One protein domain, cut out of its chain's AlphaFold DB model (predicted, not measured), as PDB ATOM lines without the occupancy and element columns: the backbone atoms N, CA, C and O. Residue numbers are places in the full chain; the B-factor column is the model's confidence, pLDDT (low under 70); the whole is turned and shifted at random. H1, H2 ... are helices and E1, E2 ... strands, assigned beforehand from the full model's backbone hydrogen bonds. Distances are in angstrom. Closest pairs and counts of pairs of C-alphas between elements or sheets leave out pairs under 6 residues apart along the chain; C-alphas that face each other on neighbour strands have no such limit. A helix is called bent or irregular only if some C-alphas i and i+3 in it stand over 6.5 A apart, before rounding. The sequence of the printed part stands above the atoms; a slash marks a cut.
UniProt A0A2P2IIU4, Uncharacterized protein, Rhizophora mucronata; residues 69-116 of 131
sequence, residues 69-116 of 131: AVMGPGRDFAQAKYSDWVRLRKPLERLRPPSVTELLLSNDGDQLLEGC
ATOM      1  N   ALA A  69     148.156 207.237 168.211       93.69
ATOM      2  CA  ALA A  69     146.902 207.557 167.531       93.69
ATOM      3  C   ALA A  69     146.117 206.280 167.237       93.69
ATOM      4  O   ALA A  69     146.702 205.263 166.871       93.69
ATOM      5  N   VAL A  70     144.794 206.343 167.385       93.69
ATOM      6  CA  VAL A  70     143.903 205.229 167.045       93.69
ATOM      7  C   VAL A  70     143.589 205.299 165.554       93.69
ATOM      8  O   VAL A  70     143.102 206.324 165.075       93.69
ATOM      9  N   MET A  71     143.912 204.245 164.804       90.19
ATOM     10  CA  MET A  71     143.760 204.224 163.354       90.19
ATOM     11  C   MET A  71     143.660 202.807 162.797       90.19
ATOM     12  O   MET A  71     144.545 201.984 163.006       90.19
ATOM     13  N   GLY A  72     142.656 202.603 161.945       89.38
ATOM     14  CA  GLY A  72     142.533 201.414 161.113       89.38
ATOM     15  C   GLY A  72     142.026 200.177 161.859       89.38
ATOM     16  O   GLY A  72     142.123 200.099 163.086       89.38
ATOM     17  N   PRO A  73     141.478 199.209 161.104       89.88
ATOM     18  CA  PRO A  73     140.928 197.992 161.674       89.88
ATOM     19  C   PRO A  73     142.029 197.093 162.245       89.88
ATOM     20  O   PRO A  73     143.213 197.221 161.918       89.88
ATOM     21  N   GLY A  74     141.609 196.150 163.084       87.50
ATOM     22  CA  GLY A  74     142.456 195.070 163.569       87.50
ATOM     23  C   GLY A  74     142.924 194.123 162.462       87.50
ATOM     24  O   GLY A  74     142.511 194.202 161.306       87.50
ATOM     25  N   ARG A  75     143.800 193.191 162.841       89.12
ATOM     26  CA  ARG A  75     144.320 192.155 161.941       89.12
ATOM     27  C   ARG A  75     143.302 191.028 161.778       89.12
ATOM     28  O   ARG A  75     142.837 190.492 162.781       89.12
ATOM     29  N   ASP A  76     143.077 190.577 160.543       83.75
ATOM     30  CA  ASP A  76     142.183 189.440 160.254       83.75
ATOM     31  C   ASP A  76     142.602 188.147 160.983       83.75
ATOM     32  O   ASP A  76     141.762 187.374 161.435       83.75
ATOM     33  N   PHE A  77     143.911 187.926 161.161       80.44
ATOM     34  CA  PHE A  77     144.468 186.746 161.832       80.44
ATOM     35  C   PHE A  77     145.454 187.126 162.941       80.44
ATOM     36  O   PHE A  77     146.638 186.785 162.896       80.44
ATOM     37  N   ALA A  78     144.968 187.835 163.962       79.06
ATOM     38  CA  ALA A  78     145.798 188.303 165.077       79.06
ATOM     39  C   ALA A  78     146.529 187.177 165.844       79.06
ATOM     40  O   ALA A  78     147.589 187.417 166.428       79.06
ATOM     41  N   GLN A  79     146.002 185.947 165.795       82.31
ATOM     42  CA  GLN A  79     146.550 184.766 166.477       82.31
ATOM     43  C   GLN A  79     147.880 184.258 165.900       82.31
ATOM     44  O   GLN A  79     148.548 183.448 166.536       82.31
ATOM     45  N   ALA A  80     148.295 184.730 164.721       83.25
ATOM     46  CA  ALA A  80     149.585 184.368 164.148       83.25
ATOM     47  C   ALA A  80     150.382 185.591 163.676       83.25
ATOM     48  O   ALA A  80     149.862 186.689 163.454       83.25
ATOM     49  N   LYS A  81     151.692 185.390 163.513       84.25
ATOM     50  CA  LYS A  81     152.611 186.380 162.937       84.25
ATOM     51  C   LYS A  81     152.717 186.185 161.423       84.25
ATOM     52  O   LYS A  81     153.777 185.837 160.911       84.25
ATOM     53  N   TYR A  82     151.610 186.389 160.711       88.94
ATOM     54  CA  TYR A  82     151.600 186.326 159.248       88.94
ATOM     55  C   TYR A  82     152.366 187.506 158.641       88.94
ATOM     56  O   TYR A  82     152.134 188.666 158.992       88.94
ATOM     57  N   SER A  83     153.265 187.214 157.700       87.69
ATOM     58  CA  SER A  83     154.081 188.217 157.003       87.69
ATOM     59  C   SER A  83     153.237 189.225 156.216       87.69
ATOM     60  O   SER A  83     153.630 190.385 156.083       87.69
ATOM     61  N   ASP A  84     152.038 188.831 155.785       87.62
ATOM     62  CA  ASP A  84     151.060 189.698 155.124       87.62
ATOM     63  C   ASP A  84     150.683 190.926 155.952       87.62
ATOM     64  O   ASP A  84     150.403 191.985 155.384       87.62
ATOM     65  N   TRP A  85     150.803 190.852 157.281       89.94
ATOM     66  CA  TRP A  85     150.611 192.017 158.135       89.94
ATOM     67  C   TRP A  85     151.540 193.184 157.765       89.94
ATOM     68  O   TRP A  85     151.137 194.342 157.830       89.94
ATOM     69  N   VAL A  86     152.763 192.907 157.297       88.94
ATOM     70  CA  VAL A  86     153.702 193.944 156.836       88.94
ATOM     71  C   VAL A  86     153.128 194.725 155.650       88.94
ATOM     72  O   VAL A  86     153.280 195.946 155.581       88.94
ATOM     73  N   ARG A  87     152.450 194.037 154.722       89.88
ATOM     74  CA  ARG A  87     151.786 194.664 153.569       89.88
ATOM     75  C   ARG A  87     150.564 195.462 154.010       89.88
ATOM     76  O   ARG A  87     150.417 196.606 153.588       89.88
ATOM     77  N   LEU A  88     149.729 194.870 154.862       89.44
ATOM     78  CA  LEU A  88     148.471 195.460 155.322       89.44
ATOM     79  C   LEU A  88     148.687 196.714 156.174       89.44
ATOM     80  O   LEU A  88     147.957 197.689 156.022       89.44
ATOM     81  N   ARG A  89     149.732 196.741 157.007       91.62
ATOM     82  CA  ARG A  89     150.010 197.896 157.868       91.62
ATOM     83  C   ARG A  89     150.688 199.066 157.162       91.62
ATOM     84  O   ARG A  89     150.593 200.200 157.614       91.62
ATOM     85  N   LYS A  90     151.377 198.826 156.042       92.75
ATOM     86  CA  LYS A  90     152.102 199.865 155.289       92.75
ATOM     87  C   LYS A  90     151.248 201.099 154.937       92.75
ATOM     88  O   LYS A  90     151.759 202.208 155.094       92.75
ATOM     89  N   PRO A  91     150.000 200.976 154.441       92.56
ATOM     90  CA  PRO A  91     149.137 202.140 154.237       92.56
ATOM     91  C   PRO A  91     148.760 202.851 155.544       92.56
ATOM     92  O   PRO A  91     148.736 204.077 155.545       92.56
ATOM     93  N   LEU A  92     148.539 202.127 156.647       91.69
ATOM     94  CA  LEU A  92     148.246 202.730 157.956       91.69
ATOM     95  C   LEU A  92     149.430 203.573 158.447       91.69
ATOM     96  O   LEU A  92     149.272 204.747 158.766       91.69
ATOM     97  N   GLU A  93     150.645 203.025 158.384       91.81
ATOM     98  CA  GLU A  93     151.876 203.738 158.754       91.81
ATOM     99  C   GLU A  93     152.117 205.000 157.913       91.81
ATOM    100  O   GLU A  93     152.654 205.988 158.408       91.81
ATOM    101  N   ARG A  94     151.699 205.003 156.641       92.44
ATOM    102  CA  ARG A  94     151.781 206.197 155.779       92.44
ATOM    103  C   ARG A  94     150.811 207.302 156.188       92.44
ATOM    104  O   ARG A  94     151.071 208.458 155.878       92.44
ATOM    105  N   LEU A  95     149.701 206.947 156.829       91.75
ATOM    106  CA  LEU A  95     148.700 207.890 157.329       91.75
ATOM    107  C   LEU A  95     149.012 208.370 158.751       91.75
ATOM    108  O   LEU A  95     148.369 209.301 159.237       91.75
ATOM    109  N   ARG A  96     150.005 207.766 159.415       93.12
ATOM    110  CA  ARG A  96     150.424 208.132 160.765       93.12
ATOM    111  C   ARG A  96     150.856 209.607 160.820       93.12
ATOM    112  O   ARG A  96     151.761 209.998 160.078       93.12
ATOM    113  N   PRO A  97     150.265 210.426 161.712       93.81
ATOM    114  CA  PRO A  97     150.694 211.809 161.896       93.81
ATOM    115  C   PRO A  97     152.187 211.905 162.269       93.81
ATOM    116  O   PRO A  97     152.676 211.041 162.996       93.81
ATOM    117  N   PRO A  98     152.916 212.961 161.858       90.75
ATOM    118  CA  PRO A  98     154.366 213.056 162.080       90.75
ATOM    119  C   PRO A  98     154.816 213.000 163.547       90.75
ATOM    120  O   PRO A  98     155.936 212.588 163.827       90.75
ATOM    121  N   SER A  99     153.961 213.425 164.481       90.00
ATOM    122  CA  SER A  99     154.237 213.401 165.923       90.00
ATOM    123  C   SER A  99     153.946 212.053 166.586       90.00
ATOM    124  O   SER A  99     154.349 211.848 167.727       90.00
ATOM    125  N   VAL A 100     153.242 211.149 165.901       92.50
ATOM    126  CA  VAL A 100     152.798 209.861 166.441       92.50
ATOM    127  C   VAL A 100     153.890 208.818 166.240       92.50
ATOM    128  O   VAL A 100     154.420 208.645 165.144       92.50
ATOM    129  N   THR A 101     154.216 208.093 167.306       90.38
ATOM    130  CA  THR A 101     155.266 207.070 167.326       90.38
ATOM    131  C   THR A 101     154.725 205.654 167.146       90.38
ATOM    132  O   THR A 101     155.472 204.796 166.692       90.38
ATOM    133  N   GLU A 102     153.454 205.395 167.456       91.31
ATOM    134  CA  GLU A 102     152.812 204.078 167.304       91.31
ATOM    135  C   GLU A 102     151.309 204.257 167.037       91.31
ATOM    136  O   GLU A 102     150.678 205.186 167.548       91.31
ATOM    137  N   LEU A 103     150.736 203.375 166.220       93.62
ATOM    138  CA  LEU A 103     149.301 203.339 165.949       93.62
ATOM    139  C   LEU A 103     148.632 202.264 166.806       93.62
ATOM    140  O   LEU A 103     149.152 201.157 166.914       93.62
ATOM    141  N   LEU A 104     147.465 202.576 167.362       94.69
ATOM    142  CA  LEU A 104     146.571 201.606 167.991       94.69
ATOM    143  C   LEU A 104     145.441 201.254 167.026       94.69
ATOM    144  O   LEU A 104     144.816 202.141 166.450       94.69
ATOM    145  N   LEU A 105     145.166 199.967 166.865       94.62
ATOM    146  CA  LEU A 105     144.118 199.470 165.983       94.62
ATOM    147  C   LEU A 105     142.777 199.426 166.715       94.62
ATOM    148  O   LEU A 105     142.704 199.074 167.897       94.62
ATOM    149  N   SER A 106     141.712 199.750 165.988       94.00
ATOM    150  CA  SER A 106     140.337 199.679 166.471       94.00
ATOM    151  C   SER A 106     139.370 199.472 165.308       94.00
ATOM    152  O   SER A 106     139.498 200.102 164.260       94.00
ATOM    153  N   ASN A 107     138.389 198.591 165.492       92.00
ATOM    154  CA  ASN A 107     137.382 198.321 164.462       92.00
ATOM    155  C   ASN A 107     136.252 199.361 164.455       92.00
ATOM    156  O   ASN A 107     135.658 199.601 163.408       92.00
ATOM    157  N   ASP A 108     135.954 199.954 165.610       89.94
ATOM    158  CA  ASP A 108     134.800 200.829 165.847       89.94
ATOM    159  C   ASP A 108     135.184 202.198 166.441       89.94
ATOM    160  O   ASP A 108     134.359 203.105 166.471       89.94
ATOM    161  N   GLY A 109     136.438 202.376 166.867       86.00
ATOM    162  CA  GLY A 109     136.921 203.562 167.577       86.00
ATOM    163  C   GLY A 109     136.686 203.517 169.090       86.00
ATOM    164  O   GLY A 109     137.313 204.290 169.814       86.00
ATOM    165  N   ASP A 110     135.858 202.588 169.569       87.69
ATOM    166  CA  ASP A 110     135.489 202.446 170.979       87.69
ATOM    167  C   ASP A 110     136.341 201.380 171.678       87.69
ATOM    168  O   ASP A 110     136.711 201.519 172.847       87.69
ATOM    169  N   GLN A 111     136.685 200.310 170.959       90.88
ATOM    170  CA  GLN A 111     137.456 199.190 171.482       90.88
ATOM    171  C   GLN A 111     138.870 199.203 170.918       90.88
ATOM    172  O   GLN A 111     139.094 199.047 169.714       90.88
ATOM    173  N   LEU A 112     139.844 199.362 171.810       93.50
ATOM    174  CA  LEU A 112     141.253 199.225 171.471       93.50
ATOM    175  C   LEU A 112     141.617 197.740 171.382       93.50
ATOM    176  O   LEU A 112     141.302 196.971 172.288       93.50
ATOM    177  N   LEU A 113     142.296 197.354 170.304       93.06
ATOM    178  CA  LEU A 113     142.635 195.957 170.030       93.06
ATOM    179  C   LEU A 113     144.093 195.652 170.390       93.06
ATOM    180  O   LEU A 113     144.389 194.927 171.334       93.06
ATOM    181  N   GLU A 114     145.014 196.226 169.627       91.88
ATOM    182  CA  GLU A 114     146.461 196.056 169.741       91.88
ATOM    183  C   GLU A 114     147.154 197.252 169.078       91.88
ATOM    184  O   GLU A 114     146.499 198.074 168.435       91.88
ATOM    185  N   GLY A 115     148.467 197.380 169.235       91.62
ATOM    186  CA  GLY A 115     149.250 198.292 168.413       91.62
ATOM    187  C   GLY A 115     149.572 197.681 167.053       91.62
ATOM    188  O   GLY A 115     149.472 196.474 166.827       91.62
ATOM    189  N   CYS A 116     149.988 198.532 166.126       89.88
ATOM    190  CA  CYS A 116     150.349 198.132 164.774       89.88
ATOM    191  C   CYS A 116     151.592 197.222 164.752       89.88
ATOM    192  O   CYS A 116     151.703 196.304 163.929       89.88
TER     193      CYS A 116
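What this domain is: This is residues 69 to 116 of the 131 residues of an uncharacterized protein of Rhizophora mucronata (UniProt A0A2P2IIU4). This is a domain of little regular structure: one helix, H1, makes one side, and loops with one short strand, E1, make the rest. Residues 69 to 83 run the length of H1 before turning into it, and residues 105 to 116 make a loop that folds back. The printed part has 48 residues, H1 then E1, mostly helix, with 15 in named elements; it is compact, radius of gyration of the C-alphas 10.5 A, spanning 29 by 23 by 13 A.

How they stand to each other: Start at H1, residues 84 to 95, and look across to E1, residues 102 to 104: their closest C-alphas, Glu 93 and Leu 103, are 7.7 A apart. E1 pairs with no named strand, but residues 69 to 70 pair, parallel, with its residues 103 to 104. In H1, 6 of 8 O i to N i+4 pairs are within hydrogen-bond range.

Where its parts are: Find C-alpha 84 at (151.060, 189.698, 155.124); H1 runs 18.5 A to C-alpha 95. It is only just irregular: C-alphas 88 and 91 are 6.8 A apart. E1 ends at C-alpha 104, (146.571, 201.606, 167.991).

The domain as a whole: The C-alphas farthest apart, Gln 79 and Pro 98, are 29.7 A apart. The printed part has no cut, the link from H1 to E1 is short, and no printed residue is under 70 in pLDDT.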